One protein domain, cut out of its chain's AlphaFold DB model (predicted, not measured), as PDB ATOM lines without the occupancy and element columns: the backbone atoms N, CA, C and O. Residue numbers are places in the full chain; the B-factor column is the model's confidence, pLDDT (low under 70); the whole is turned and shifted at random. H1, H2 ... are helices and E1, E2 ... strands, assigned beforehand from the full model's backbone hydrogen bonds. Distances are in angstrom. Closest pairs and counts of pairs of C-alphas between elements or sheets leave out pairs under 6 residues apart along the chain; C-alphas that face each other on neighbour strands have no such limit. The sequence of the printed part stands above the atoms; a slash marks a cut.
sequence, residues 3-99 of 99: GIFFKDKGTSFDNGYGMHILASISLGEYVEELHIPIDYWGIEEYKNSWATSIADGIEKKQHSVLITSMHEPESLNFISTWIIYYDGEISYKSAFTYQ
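AT A GLANCE: This is residues 3 to 99 of the 99 residues of the protein "CdiI_N domain-containing protein" of Neisseria subflava NJ9703 (UniProt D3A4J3). Two small, strongly twisted antiparallel sheets make the two halves of the model, E1 to E4 in one and E5 to E7 in the other. The helix H1 packs on the second sheet alongside E5 and also reaches the first. The printed part has 97 residues, with the order E1 E2 E3 E4 H1 E5 E6 E7, of mixed class. It is compact, with a radius of gyration of the C-alphas of 13.7 A and spans of 42 by 33 by 20 A.

IN THESE COORDINATES: E1, residues 3 to 6, begins at C-alpha 3 (-9.107, -48.722, -11.183). E2 holds residues 12 to 14, E3 19 to 27 over 26.0 A, and E4 30 to 37 over 22.3 A. H1, residues 43 to 60, spans 25.8 A. E5 holds residues 63 to 67 and E6 79 to 87, 24.0 A. E7, residues 89 to 97, spans 23.1 A, bends by 59 degrees at residue 94 and ends at C-alpha 97 (9.200, -54.334, -19.090).

HOW THE PARTS SIT: In the branched sheet E1 and E2 lie on one side of E3 and E4 on the other side. N 5 and O 24, 2.8 A, join E1 to E3; N 13 and O 20, 2.8 A, E2 to E3; N 23 and O 34, 2.9 A, E3 to E4, all within hydrogen-bond range. E2 E3 E4 and E5 E6 E7 are meanders, each strand the antiparallel neighbour of the one before. N 64 and O 84, 2.8 A, pair E5 with E6, and N 83 and O 93, 2.8 A, E6 with E7, within the same range. H1 is on the sheet E5 E6 E7 at a height of 5.5 A, two layers with the helix on one face; the closest C-alphas of H1 and E5 are those of Gly 57 and Ser 64, 4.6 A. In H1 every O i to N i+4 pair is within hydrogen-bond range. E3 and E7 are only just apart, 8.3 A at the closest.

THE WHOLE: The C-alphas of Gly 16 and Gly 88, the two farthest apart, are 42.2 A from each other. The printed part has no cut. The link E5 to E6, 11 residues, is long. Residues 9 to 10 and 98 to 99 have pLDDT under 70.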
ATOM      1  N   GLY A   3      -9.506 -50.110 -10.964       89.62
ATOM      2  CA  GLY A   3      -9.107 -48.722 -11.183       89.62
ATOM      3  C   GLY A   3      -7.748 -48.387 -10.579       89.62
ATOM      4  O   GLY A   3      -7.292 -49.068  -9.660       89.62
ATOM      5  N   ILE A   4      -7.129 -47.322 -11.093       90.69
ATOM      6  CA  ILE A   4      -5.946 -46.686 -10.505       90.69
ATOM      7  C   ILE A   4      -6.378 -45.347  -9.908       90.69
ATOM      8  O   ILE A   4      -7.019 -44.533 -10.574       90.69
ATOM      9  N   PHE A   5      -6.028 -45.126  -8.646       91.12
ATOM     10  CA  PHE A   5      -6.456 -43.976  -7.862       91.12
ATOM     11  C   PHE A   5      -5.235 -43.263  -7.298       91.12
ATOM     12  O   PHE A   5      -4.502 -43.843  -6.501       91.12
ATOM     13  N   PHE A   6      -5.020 -42.008  -7.684       90.06
ATOM     14  CA  PHE A   6      -4.031 -41.152  -7.031       90.06
ATOM     15  C   PHE A   6      -4.525 -40.797  -5.623       90.06
ATOM     16  O   PHE A   6      -5.655 -40.327  -5.462       90.06
ATOM     17  N   LYS A   7      -3.693 -41.044  -4.608       85.44
ATOM     18  CA  LYS A   7      -3.978 -40.695  -3.214       85.44
ATOM     19  C   LYS A   7      -3.685 -39.206  -2.987       85.44
ATOM     20  O   LYS A   7      -2.835 -38.630  -3.658       85.44
ATOM     21  N   ASP A   8      -4.442 -38.590  -2.077       70.38
ATOM     22  CA  ASP A   8      -4.257 -37.223  -1.567       70.38
ATOM     23  C   ASP A   8      -3.851 -36.164  -2.604       70.38
ATOM     24  O   ASP A   8      -2.705 -35.731  -2.636       70.38
ATOM     25  N   LYS A   9      -4.819 -35.736  -3.434       63.88
ATOM     26  CA  LYS A   9      -4.837 -34.526  -4.296       63.88
ATOM     27  C   LYS A   9      -3.473 -33.849  -4.596       63.88
ATOM     28  O   LYS A   9      -3.357 -32.634  -4.460       63.88
ATOM     29  N   GLY A  10      -2.474 -34.592  -5.068       61.41
ATOM     30  CA  GLY A  10      -1.226 -34.011  -5.569       61.41
ATOM     31  C   GLY A  10      -0.133 -33.715  -4.538       61.41
ATOM     32  O   GLY A  10       0.762 -32.939  -4.861       61.41
ATOM     33  N   THR A  11      -0.150 -34.308  -3.337       82.75
ATOM     34  CA  THR A  11       1.045 -34.244  -2.477       82.75
ATOM     35  C   THR A  11       2.098 -35.197  -3.027       82.75
ATOM     36  O   THR A  11       2.020 -36.411  -2.839       82.75
ATOM     37  N   SER A  12       3.071 -34.639  -3.740       90.19
ATOM     38  CA  SER A  12       4.260 -35.372  -4.138       90.19
ATOM     39  C   SER A  12       5.275 -35.429  -2.999       90.19
ATOM     40  O   SER A  12       5.308 -34.567  -2.119       90.19
ATOM     41  N   PHE A  13       6.096 -36.471  -2.999       90.44
ATOM     42  CA  PHE A  13       7.161 -36.683  -2.031       90.44
ATOM     43  C   PHE A  13       8.419 -37.161  -2.750       90.44
ATOM     44  O   PHE A  13       8.335 -37.868  -3.752       90.44
ATOM     45  N   ASP A  14       9.578 -36.769  -2.236       91.12
ATOM     46  CA  ASP A  14      10.858 -37.298  -2.694       91.12
ATOM     47  C   ASP A  14      11.171 -38.581  -1.911       91.12
ATOM     48  O   ASP A  14      11.127 -38.589  -0.676       91.12
ATOM     49  N   ASN A  15      11.454 -39.674  -2.620       86.25
ATOM     50  CA  ASN A  15      11.810 -40.967  -2.025       86.25
ATOM     51  C   ASN A  15      13.313 -41.297  -2.124       86.25
ATOM     52  O   ASN A  15      13.709 -42.428  -1.843       86.25
ATOM     53  N   GLY A  16      14.145 -40.335  -2.529       87.19
ATOM     54  CA  GLY A  16      15.574 -40.509  -2.796       87.19
ATOM     55  C   GLY A  16      15.900 -40.902  -4.241       87.19
ATOM     56  O   GLY A  16      17.075 -40.912  -4.607       87.19
ATOM     57  N   TYR A  17      14.885 -41.191  -5.062       83.81
ATOM     58  CA  TYR A  17      15.001 -41.500  -6.493       83.81
ATOM     59  C   TYR A  17      14.188 -40.535  -7.370       83.81
ATOM     60  O   TYR A  17      13.933 -40.838  -8.534       83.81
ATOM     61  N   GLY A  18      13.777 -39.390  -6.814       88.81
ATOM     62  CA  GLY A  18      12.990 -38.371  -7.508       88.81
ATOM     63  C   GLY A  18      11.616 -38.135  -6.882       88.81
ATOM     64  O   GLY A  18      11.246 -38.749  -5.873       88.81
ATOM     65  N   MET A  19      10.839 -37.238  -7.485       93.19
ATOM     66  CA  MET A  19       9.503 -36.895  -7.013       93.19
ATOM     67  C   MET A  19       8.495 -37.960  -7.420       93.19
ATOM     68  O   MET A  19       8.355 -38.309  -8.591       93.19
ATOM     69  N   HIS A  20       7.733 -38.435  -6.443       93.75
ATOM     70  CA  HIS A  20       6.709 -39.450  -6.622       93.75
ATOM     71  C   HIS A  20       5.373 -38.982  -6.058       93.75
ATOM     72  O   HIS A  20       5.310 -38.138  -5.165       93.75
ATOM     73  N   ILE A  21       4.291 -39.568  -6.555       94.00
ATOM     74  CA  ILE A  21       2.957 -39.462  -5.973       94.00
ATOM     75  C   ILE A  21       2.465 -40.845  -5.558       94.00
ATOM     76  O   ILE A  21       2.699 -41.842  -6.246       94.00
ATOM     77  N   LEU A  22       1.767 -40.911  -4.424       93.44
ATOM     78  CA  LEU A  22       1.120 -42.145  -3.999       93.44
ATOM     79  C   LEU A  22      -0.115 -42.403  -4.853       93.44
ATOM     80  O   LEU A  22      -0.965 -41.533  -5.047       93.44
ATOM     81  N   ALA A  23      -0.249 -43.635  -5.312       93.31
ATOM     82  CA  ALA A  23      -1.450 -44.136  -5.945       93.31
ATOM     83  C   ALA A  23      -1.775 -45.535  -5.421       93.31
ATOM     84  O   ALA A  23      -1.038 -46.130  -4.638       93.31
ATOM     85  N   SER A  24      -2.913 -46.067  -5.831       93.19
ATOM     86  CA  SER A  24      -3.259 -47.461  -5.604       93.19
ATOM     87  C   SER A  24      -3.977 -48.026  -6.806       93.19
ATOM     88  O   SER A  24      -4.848 -47.358  -7.366       93.19
ATOM     89  N   ILE A  25      -3.659 -49.266  -7.150       93.31
ATOM     90  CA  ILE A  25      -4.450 -50.065  -8.076       93.31
ATOM     91  C   ILE A  25      -5.365 -50.987  -7.272       93.31
ATOM     92  O   ILE A  25      -4.939 -51.618  -6.307       93.31
ATOM     93  N   SER A  26      -6.643 -51.033  -7.640       92.50
ATOM     94  CA  SER A  26      -7.643 -51.898  -7.011       92.50
ATOM     95  C   SER A  26      -8.178 -52.899  -8.027       92.50
ATOM     96  O   SER A  26      -8.480 -52.528  -9.161       92.50
ATOM     97  N   LEU A  27      -8.287 -54.160  -7.608       89.44
ATOM     98  CA  LEU A  27      -8.736 -55.319  -8.376       89.44
ATOM     99  C   LEU A  27      -9.689 -56.160  -7.520       89.44
ATOM    100  O   LEU A  27      -9.311 -57.162  -6.914       89.44
ATOM    101  N   GLY A  28     -10.950 -55.737  -7.437       86.81
ATOM    102  CA  GLY A  28     -11.897 -56.376  -6.518       86.81
ATOM    103  C   GLY A  28     -11.493 -56.101  -5.072       86.81
ATOM    104  O   GLY A  28     -11.488 -54.943  -4.666       86.81
ATOM    105  N   GLU A  29     -11.171 -57.146  -4.314       89.00
ATOM    106  CA  GLU A  29     -10.681 -57.031  -2.931       89.00
ATOM    107  C   GLU A  29      -9.166 -56.797  -2.851       89.00
ATOM    108  O   GLU A  29      -8.659 -56.361  -1.821       89.00
ATOM    109  N   TYR A  30      -8.437 -57.059  -3.939       89.31
ATOM    110  CA  TYR A  30      -7.003 -56.816  -3.992       89.31
ATOM    111  C   TYR A  30      -6.718 -55.322  -4.171       89.31
ATOM    112  O   TYR A  30      -7.318 -54.658  -5.021       89.31
ATOM    113  N   VAL A  31      -5.782 -54.798  -3.381       92.00
ATOM    114  CA  VAL A  31      -5.300 -53.418  -3.471       92.00
ATOM    115  C   VAL A  31      -3.782 -53.431  -3.350       92.00
ATOM    116  O   VAL A  31      -3.247 -53.963  -2.380       92.00
ATOM    117  N   GLU A  32      -3.102 -52.814  -4.311       92.62
ATOM    118  CA  GLU A  32      -1.656 -52.583  -4.272       92.62
ATOM    119  C   GLU A  32      -1.384 -51.077  -4.260       92.62
ATOM    120  O   GLU A  32      -2.014 -50.309  -4.995       92.62
ATOM    121  N   GLU A  33      -0.470 -50.643  -3.393       92.38
ATOM    122  CA  GLU A  33       0.018 -49.265  -3.369       92.38
ATOM    123  C   GLU A  33       1.128 -49.075  -4.404       92.38
ATOM    124  O   GLU A  33       2.018 -49.909  -4.538       92.38
ATOM    125  N   LEU A  34       1.077 -47.950  -5.113       92.19
ATOM    126  CA  LEU A  34       2.016 -47.584  -6.161       92.19
ATOM    127  C   LEU A  34       2.703 -46.270  -5.798       92.19
ATOM    128  O   LEU A  34       2.052 -45.327  -5.340       92.19
ATOM    129  N   HIS A  35       4.010 -46.193  -6.038       92.50
ATOM    130  CA  HIS A  35       4.783 -44.953  -5.961       92.50
ATOM    131  C   HIS A  35       5.075 -44.533  -7.399       92.50
ATOM    132  O   HIS A  35       5.944 -45.112  -8.044       92.50
ATOM    133  N   ILE A  36       4.297 -43.588  -7.926       93.56
ATOM    134  CA  ILE A  36       4.372 -43.195  -9.338       93.56
ATOM    135  C   ILE A  36       5.340 -42.013  -9.470       93.56
ATOM    136  O   ILE A  36       5.043 -40.961  -8.903       93.56
ATOM    137  N   PRO A  37       6.467 -42.149 -10.191       94.06
ATOM    138  CA  PRO A  37       7.389 -41.048 -10.439       94.06
ATOM    139  C   PRO A  37       6.727 -39.996 -11.325       94.06
ATOM    140  O   PRO A  37       6.053 -40.339 -12.301       94.06
ATOM    141  N   ILE A  38       6.936 -38.725 -10.986       93.81
ATOM    142  CA  ILE A  38       6.331 -37.572 -11.667       93.81
ATOM    143  C   ILE A  38       7.346 -36.551 -12.196       93.81
ATOM    144  O   ILE A  38       6.961 -35.460 -12.609       93.81
ATOM    145  N   ASP A  39       8.639 -36.884 -12.181       92.06
ATOM    146  CA  ASP A  39       9.694 -35.992 -12.683       92.06
ATOM    147  C   ASP A  39       9.675 -35.854 -14.212       92.06
ATOM    148  O   ASP A  39      10.017 -34.798 -14.739       92.06
ATOM    149  N   TYR A  40       9.281 -36.919 -14.924       93.12
ATOM    150  CA  TYR A  40       9.220 -36.943 -16.389       93.12
ATOM    151  C   TYR A  40       7.787 -36.840 -16.920       93.12
ATOM    152  O   TYR A  40       7.485 -35.953 -17.711       93.12
ATOM    153  N   TRP A  41       6.895 -37.732 -16.478       94.56
ATOM    154  CA  TRP A  41       5.462 -37.649 -16.774       94.56
ATOM    155  C   TRP A  41       4.705 -37.052 -15.598       94.56
ATOM    156  O   TRP A  41       4.791 -37.554 -14.483       94.56
ATOM    157  N   GLY A  42       3.873 -36.051 -15.850       93.81
ATOM    158  CA  GLY A  42       2.856 -35.613 -14.909       93.81
ATOM    159  C   GLY A  42       1.661 -36.571 -14.841       93.81
ATOM    160  O   GLY A  42       1.486 -37.497 -15.635       93.81
ATOM    161  N   ILE A  43       0.776 -36.314 -13.874       92.50
ATOM    162  CA  ILE A  43      -0.439 -37.110 -13.624       92.50
ATOM    163  C   ILE A  43      -1.321 -37.223 -14.877       92.50
ATOM    164  O   ILE A  43      -1.906 -38.277 -15.133       92.50
ATOM    165  N   GLU A  44      -1.441 -36.144 -15.650       93.88
ATOM    166  CA  GLU A  44      -2.288 -36.124 -16.845       93.88
ATOM    167  C   GLU A  44      -1.682 -36.938 -17.997       93.88
ATOM    168  O   GLU A  44      -2.432 -37.598 -18.713       93.88
ATOM    169  N   GLU A  45      -0.353 -36.997 -18.143       96.00
ATOM    170  CA  GLU A  45       0.284 -37.898 -19.116       96.00
ATOM    171  C   GLU A  45       0.024 -39.368 -18.786       96.00
ATOM    172  O   GLU A  45      -0.367 -40.126 -19.677       96.00
ATOM    173  N   TYR A  46       0.126 -39.759 -17.511       95.56
ATOM    174  CA  TYR A  46      -0.246 -41.109 -17.078       95.56
ATOM    175  C   TYR A  46      -1.707 -41.425 -17.397       95.56
ATOM    176  O   TYR A  46      -1.993 -42.444 -18.025       95.56
ATOM    177  N   LYS A  47      -2.641 -40.541 -17.021       94.75
ATOM    178  CA  LYS A  47      -4.072 -40.738 -17.299       94.75
ATOM    179  C   LYS A  47      -4.355 -40.877 -18.790       94.75
ATOM    180  O   LYS A  47      -5.108 -41.770 -19.174       94.75
ATOM    181  N   ASN A  48      -3.753 -40.023 -19.616       96.88
ATOM    182  CA  ASN A  48      -3.925 -40.065 -21.064       96.88
ATOM    183  C   ASN A  48      -3.360 -41.364 -21.648       96.88
ATOM    184  O   ASN A  48      -4.056 -42.047 -22.395       96.88
ATOM    185  N   SER A  49      -2.146 -41.757 -21.248       96.81
ATOM    186  CA  SER A  49      -1.527 -43.018 -21.664       96.81
ATOM    187  C   SER A  49      -2.395 -44.225 -21.298       96.81
ATOM    188  O   SER A  49      -2.666 -45.073 -22.151       96.81
ATOM    189  N   TRP A  50      -2.897 -44.284 -20.063       96.38
ATOM    190  CA  TRP A  50      -3.777 -45.361 -19.610       96.38
ATOM    191  C   TRP A  50      -5.100 -45.383 -20.367       96.38
ATOM    192  O   TRP A  50      -5.529 -46.452 -20.794       96.38
ATOM    193  N   ALA A  51      -5.739 -44.228 -20.563       95.69
ATOM    194  CA  ALA A  51      -7.007 -44.137 -21.278       95.69
ATOM    195  C   ALA A  51      -6.874 -44.624 -22.728       95.69
ATOM    196  O   ALA A  51      -7.683 -45.439 -23.170       95.69
ATOM    197  N   THR A  52      -5.829 -44.185 -23.438       96.88
ATOM    198  CA  THR A  52      -5.536 -44.639 -24.804       96.88
ATOM    199  C   THR A  52      -5.248 -46.137 -24.839       96.88
ATOM    200  O   THR A  52      -5.860 -46.856 -25.620       96.88
ATOM    201  N   SER A  53      -4.379 -46.625 -23.952       96.00
ATOM    202  CA  SER A  53      -4.007 -48.042 -23.877       96.00
ATOM    203  C   SER A  53      -5.216 -48.947 -23.613       96.00
ATOM    204  O   SER A  53      -5.379 -49.966 -24.280       96.00
ATOM    205  N   ILE A  54      -6.111 -48.541 -22.702       94.38
ATOM    206  CA  ILE A  54      -7.354 -49.262 -22.391       94.38
ATOM    207  C   ILE A  54      -8.311 -49.281 -23.580       94.38
ATOM    208  O   ILE A  54      -8.859 -50.338 -23.895       94.38
ATOM    209  N   ALA A  55      -8.525 -48.133 -24.227       94.56
ATOM    210  CA  ALA A  55      -9.399 -48.047 -25.392       94.56
ATOM    211  C   ALA A  55      -8.911 -48.977 -26.516       94.56
ATOM    212  O   ALA A  55      -9.680 -49.806 -27.006       94.56
ATOM    213  N   ASP A  56      -7.617 -48.909 -26.831       94.56
ATOM    214  CA  ASP A  56      -6.964 -49.743 -27.836       94.56
ATOM    215  C   ASP A  56      -7.039 -51.239 -27.501       94.56
ATOM    216  O   ASP A  56      -7.364 -52.058 -28.365       94.56
ATOM    217  N   GLY A  57      -6.732 -51.616 -26.256       92.62
ATOM    218  CA  GLY A  57      -6.718 -53.011 -25.823       92.62
ATOM    219  C   GLY A  57      -8.103 -53.660 -25.871       92.62
ATOM    220  O   GLY A  57      -8.221 -54.820 -26.281       92.62
ATOM    221  N   ILE A  58      -9.150 -52.896 -25.528       91.44
ATOM    222  CA  ILE A  58     -10.552 -53.319 -25.648       91.44
ATOM    223  C   ILE A  58     -10.950 -53.463 -27.120       91.44
ATOM    224  O   ILE A  58     -11.512 -54.493 -27.494       91.44
ATOM    225  N   GLU A  59     -10.658 -52.461 -27.957       92.75
ATOM    226  CA  GLU A  59     -11.015 -52.476 -29.383       92.75
ATOM    227  C   GLU A  59     -10.369 -53.663 -30.106       92.75
ATOM    228  O   GLU A  59     -11.033 -54.402 -30.837       92.75
ATOM    229  N   LYS A  60      -9.078 -53.890 -29.849       91.56
ATOM    230  CA  LYS A  60      -8.290 -54.951 -30.488       91.56
ATOM    231  C   LYS A  60      -8.521 -56.329 -29.861       91.56
ATOM    232  O   LYS A  60      -8.076 -57.315 -30.445       91.56
ATOM    233  N   LYS A  61      -9.201 -56.416 -28.707       87.06
ATOM    234  CA  LYS A  61      -9.367 -57.640 -27.892       87.06
ATOM    235  C   LYS A  61      -8.033 -58.345 -27.621       87.06
ATOM    236  O   LYS A  61      -7.888 -59.542 -27.852       87.06
ATOM    237  N   GLN A  62      -7.034 -57.572 -27.201       90.81
ATOM    238  CA  GLN A  62      -5.686 -58.075 -26.924       90.81
ATOM    239  C   GLN A  62      -5.290 -57.772 -25.487       90.81
ATOM    240  O   GLN A  62      -5.721 -58.462 -24.567       90.81
ATOM    241  N   HIS A  63      -4.471 -56.742 -25.287       93.44
ATOM    242  CA  HIS A  63      -4.005 -56.328 -23.981       93.44
ATOM    243  C   HIS A  63      -3.845 -54.811 -23.903       93.44
ATOM    244  O   HIS A  63      -3.619 -54.152 -24.915       93.44
ATOM    245  N   SER A  64      -3.948 -54.285 -22.686       94.81
ATOM    246  CA  SER A  64      -3.645 -52.896 -22.336       94.81
ATOM    247  C   SER A  64      -2.438 -52.873 -21.422       94.81
ATOM    248  O   SER A  64      -2.369 -53.659 -20.479       94.81
ATOM    249  N   VAL A  65      -1.512 -51.955 -21.670       94.75
ATOM    250  CA  VAL A  65      -0.335 -51.720 -20.827       94.75
ATOM    251  C   VAL A  65      -0.510 -50.403 -20.084       94.75
ATOM    252  O   VAL A  65      -0.621 -49.344 -20.700       94.75
ATOM    253  N   LEU A  66      -0.539 -50.465 -18.759       95.38
ATOM    254  CA  LEU A  66      -0.633 -49.311 -17.876       95.38
ATOM    255  C   LEU A  66       0.733 -49.070 -17.248       95.38
ATOM    256  O   LEU A  66       1.147 -49.797 -16.348       95.38
ATOM    257  N   ILE A  67       1.451 -48.073 -17.747       95.19
ATOM    258  CA  ILE A  67       2.787 -47.737 -17.247       95.19
ATOM    259  C   ILE A  67       2.646 -47.057 -15.886       95.19
ATOM    260  O   ILE A  67       1.880 -46.107 -15.757       95.19
ATOM    261  N   THR A  68       3.372 -47.534 -14.877       94.06
ATOM    262  CA  THR A  68       3.325 -47.004 -13.503       94.06
ATOM    263  C   THR A  68       4.658 -46.439 -13.022       94.06
ATOM    264  O   THR A  68       4.691 -45.846 -11.948       94.06
ATOM    265  N   SER A  69       5.739 -46.572 -13.802       92.56
ATOM    266  CA  SER A  69       7.018 -45.910 -13.515       92.56
ATOM    267  C   SER A  69       7.733 -45.441 -14.788       92.56
ATOM    268  O   SER A  69       8.631 -46.116 -15.297       92.56
ATOM    269  N   MET A  70       7.308 -44.300 -15.331       92.75
ATOM    270  CA  MET A  70       7.967 -43.685 -16.481       92.75
ATOM    271  C   MET A  70       9.045 -42.692 -16.035       92.75
ATOM    272  O   MET A  70       8.812 -41.847 -15.173       92.75
ATOM    273  N   HIS A  71      10.201 -42.774 -16.685       89.06
ATOM    274  CA  HIS A  71      11.322 -41.845 -16.558       89.06
ATOM    275  C   HIS A  71      11.822 -41.460 -17.958       89.06
ATOM    276  O   HIS A  71      11.249 -41.886 -18.963       89.06
ATOM    277  N   GLU A  72      12.888 -40.666 -18.033       85.94
ATOM    278  CA  GLU A  72      13.507 -40.301 -19.305       85.94
ATOM    279  C   GLU A  72      13.984 -41.560 -20.068       85.94
ATOM    280  O   GLU A  72      14.823 -42.302 -19.538       85.94
ATOM    281  N   PRO A  73      13.476 -41.818 -21.294       83.25
ATOM    282  CA  PRO A  73      13.724 -43.054 -22.047       83.25
ATOM    283  C   PRO A  73      15.196 -43.423 -22.216       83.25
ATOM    284  O   PRO A  73      15.555 -44.587 -22.081       83.25
ATOM    285  N   GLU A  74      16.063 -42.437 -22.442       81.31
ATOM    286  CA  GLU A  74      17.494 -42.667 -22.685       81.31
ATOM    287  C   GLU A  74      18.253 -43.175 -21.446       81.31
ATOM    288  O   GLU A  74      19.377 -43.660 -21.559       81.31
ATOM    289  N   SER A  75      17.638 -43.091 -20.263       76.12
ATOM    290  CA  SER A  75      18.227 -43.487 -18.978       76.12
ATOM    291  C   SER A  75      17.586 -44.735 -18.357       76.12
ATOM    292  O   SER A  75      17.992 -45.174 -17.277       76.12
ATOM    293  N   LEU A  76      16.573 -45.313 -19.013       79.94
ATOM    294  CA  LEU A  76      15.721 -46.352 -18.439       79.94
ATOM    295  C   LEU A  76      16.300 -47.761 -18.617       79.94
ATOM    296  O   LEU A  76      16.493 -48.235 -19.730       79.94
ATOM    297  N   ASN A  77      16.474 -48.477 -17.502       81.62
ATOM    298  CA  ASN A  77      16.765 -49.918 -17.524       81.62
ATOM    299  C   ASN A  77      15.484 -50.768 -17.612       81.62
ATOM    300  O   ASN A  77      15.484 -51.841 -18.211       81.62
ATOM    301  N   PHE A  78      14.397 -50.321 -16.981       84.31
ATOM    302  CA  PHE A  78      13.104 -51.006 -16.967       84.31
ATOM    303  C   PHE A  78      11.979 -50.027 -16.620       84.31
ATOM    304  O   PHE A  78      12.195 -49.066 -15.884       84.31
ATOM    305  N   ILE A  79      10.767 -50.316 -17.091       90.31
ATOM    306  CA  ILE A  79       9.536 -49.650 -16.654       90.31
ATOM    307  C   ILE A  79       8.622 -50.644 -15.936       90.31
ATOM    308  O   ILE A  79       8.485 -51.802 -16.334       90.31
ATOM    309  N   SER A  80       7.970 -50.186 -14.874       90.69
ATOM    310  CA  SER A  80       6.929 -50.936 -14.177       90.69
ATOM    311  C   SER A  80       5.607 -50.744 -14.903       90.69
ATOM    312  O   SER A  80       5.253 -49.631 -15.305       90.69
ATOM    313  N   THR A  81       4.890 -51.844 -15.100       94.12
ATOM    314  CA  THR A  81       3.652 -51.873 -15.874       94.12
ATOM    315  C   THR A  81       2.626 -52.803 -15.247       94.12
ATOM    316  O   THR A  81       2.958 -53.833 -14.656       94.12
ATOM    317  N   TRP A  82       1.361 -52.463 -15.444       94.50
ATOM    318  CA  TRP A  82       0.222 -53.336 -15.218       94.50
ATOM    319  C   TRP A  82      -0.404 -53.698 -16.556       94.50
ATOM    320  O   TRP A  82      -0.784 -52.818 -17.322       94.50
ATOM    321  N   ILE A  83      -0.507 -54.990 -16.841       92.81
ATOM    322  CA  ILE A  83      -1.054 -55.497 -18.095       92.81
ATOM    323  C   ILE A  83      -2.446 -56.063 -17.840       92.81
ATOM    324  O   ILE A  83      -2.634 -56.884 -16.939       92.81
ATOM    325  N   ILE A  84      -3.411 -55.632 -18.648       92.12
ATOM    326  CA  ILE A  84      -4.766 -56.185 -18.701       92.12
ATOM    327  C   ILE A  84      -4.860 -57.026 -19.964       92.12
ATOM    328  O   ILE A  84      -4.606 -56.494 -21.037       92.12
ATOM    329  N   TYR A  85      -5.240 -58.296 -19.866       91.69
ATOM    330  CA  TYR A  85      -5.507 -59.151 -21.025       91.69
ATOM    331  C   TYR A  85      -7.013 -59.336 -21.212       91.69
ATOM    332  O   TYR A  85      -7.741 -59.541 -20.240       91.69
ATOM    333  N   TYR A  86      -7.459 -59.290 -22.467       88.81
ATOM    334  CA  TYR A  86      -8.855 -59.436 -22.881       88.81
ATOM    335  C   TYR A  86      -9.041 -60.721 -23.703       88.81
ATOM    336  O   TYR A  86      -9.400 -60.658 -24.877       88.81
ATOM    337  N   ASP A  87      -8.784 -61.889 -23.110       80.81
ATOM    338  CA  ASP A  87      -8.931 -63.186 -23.788       80.81
ATOM    339  C   ASP A  87     -10.016 -64.041 -23.126       80.81
ATOM    340  O   ASP A  87      -9.757 -64.760 -22.164       80.81
ATOM    341  N   GLY A  88     -11.255 -63.920 -23.617       74.94
ATOM    342  CA  GLY A  88     -12.444 -64.613 -23.093       74.94
ATOM    343  C   GLY A  88     -12.908 -64.109 -21.718       74.94
ATOM    344  O   GLY A  88     -14.080 -63.776 -21.549       74.94
ATOM    345  N   GLU A  89     -11.978 -63.975 -20.775       79.81
ATOM    346  CA  GLU A  89     -12.110 -63.364 -19.455       79.81
ATOM    347  C   GLU A  89     -11.042 -62.271 -19.270       79.81
ATOM    348  O   GLU A  89      -9.952 -62.326 -19.842       79.81
ATOM    349  N   ILE A  90     -11.352 -61.247 -18.468       80.00
ATOM    350  CA  ILE A  90     -10.399 -60.168 -18.175       80.00
ATOM    351  C   ILE A  90      -9.436 -60.639 -17.083       80.00
ATOM    352  O   ILE A  90      -9.872 -60.970 -15.980       80.00
ATOM    353  N   SER A  91      -8.132 -60.602 -17.361       83.75
ATOM    354  CA  SER A  91      -7.082 -60.919 -16.382       83.75
ATOM    355  C   SER A  91      -6.056 -59.792 -16.249       83.75
ATOM    356  O   SER A  91      -5.873 -58.991 -17.165       83.75
ATOM    357  N   TYR A  92      -5.401 -59.716 -15.088       83.31
ATOM    358  CA  TYR A  92      -4.507 -58.618 -14.710       83.31
ATOM    359  C   TYR A  92      -3.160 -59.166 -14.241       83.31
ATOM    360  O   TYR A  92      -3.119 -60.145 -13.495       83.31
ATOM    361  N   LYS A  93      -2.059 -58.531 -14.653       84.25
ATOM    362  CA  LYS A  93      -0.700 -58.946 -14.288       84.25
ATOM    363  C   LYS A  93       0.214 -57.740 -14.084       84.25
ATOM    364  O   LYS A  93       0.308 -56.898 -14.972       84.25
ATOM    365  N   SER A  94       0.934 -57.691 -12.965       81.50
ATOM    366  CA  SER A  94       2.057 -56.766 -12.787       81.50
ATOM    367  C   SER A  94       3.316 -57.321 -13.466       81.50
ATOM    368  O   SER A  94       3.588 -58.527 -13.433       81.50
ATOM    369  N   ALA A  95       4.063 -56.457 -14.152       79.00
ATOM    370  CA  ALA A  95       5.262 -56.830 -14.895       79.00
ATOM    371  C   ALA A  95       6.279 -55.682 -14.953       79.00
ATOM    372  O   ALA A  95       5.910 -54.508 -15.030       79.00
ATOM    373  N   PHE A  96       7.561 -56.041 -14.998       79.75
ATOM    374  CA  PHE A  96       8.641 -55.135 -15.386       79.75
ATOM    375  C   PHE A  96       8.951 -55.362 -16.864       79.75
ATOM    376  O   PHE A  96       9.214 -56.494 -17.274       79.75
ATOM    377  N   THR A  97       8.894 -54.297 -17.658       70.38
ATOM    378  CA  THR A  97       9.200 -54.334 -19.090       70.38
ATOM    379  C   THR A  97      10.564 -53.692 -19.312       70.38
ATOM    380  O   THR A  97      10.782 -52.548 -18.912       70.38
ATOM    381  N   TYR A  98      11.483 -54.437 -19.922       64.06
ATOM    382  CA  TYR A  98      12.773 -53.919 -20.383       64.06
ATOM    383  C   TYR A  98      12.556 -53.199 -21.718       64.06
ATOM    384  O   TYR A  98      11.772 -53.688 -22.536       64.06
ATOM    385  N   GLN A  99      13.196 -52.042 -21.903       56.81
ATOM    386  CA  GLN A  99      13.238 -51.379 -23.212       56.81
ATOM    387  C   GLN A  99      14.214 -52.090 -24.151       56.81
ATOM    388  O   GLN A  99      15.238 -52.612 -23.652       56.81
TER     389      GLN A  99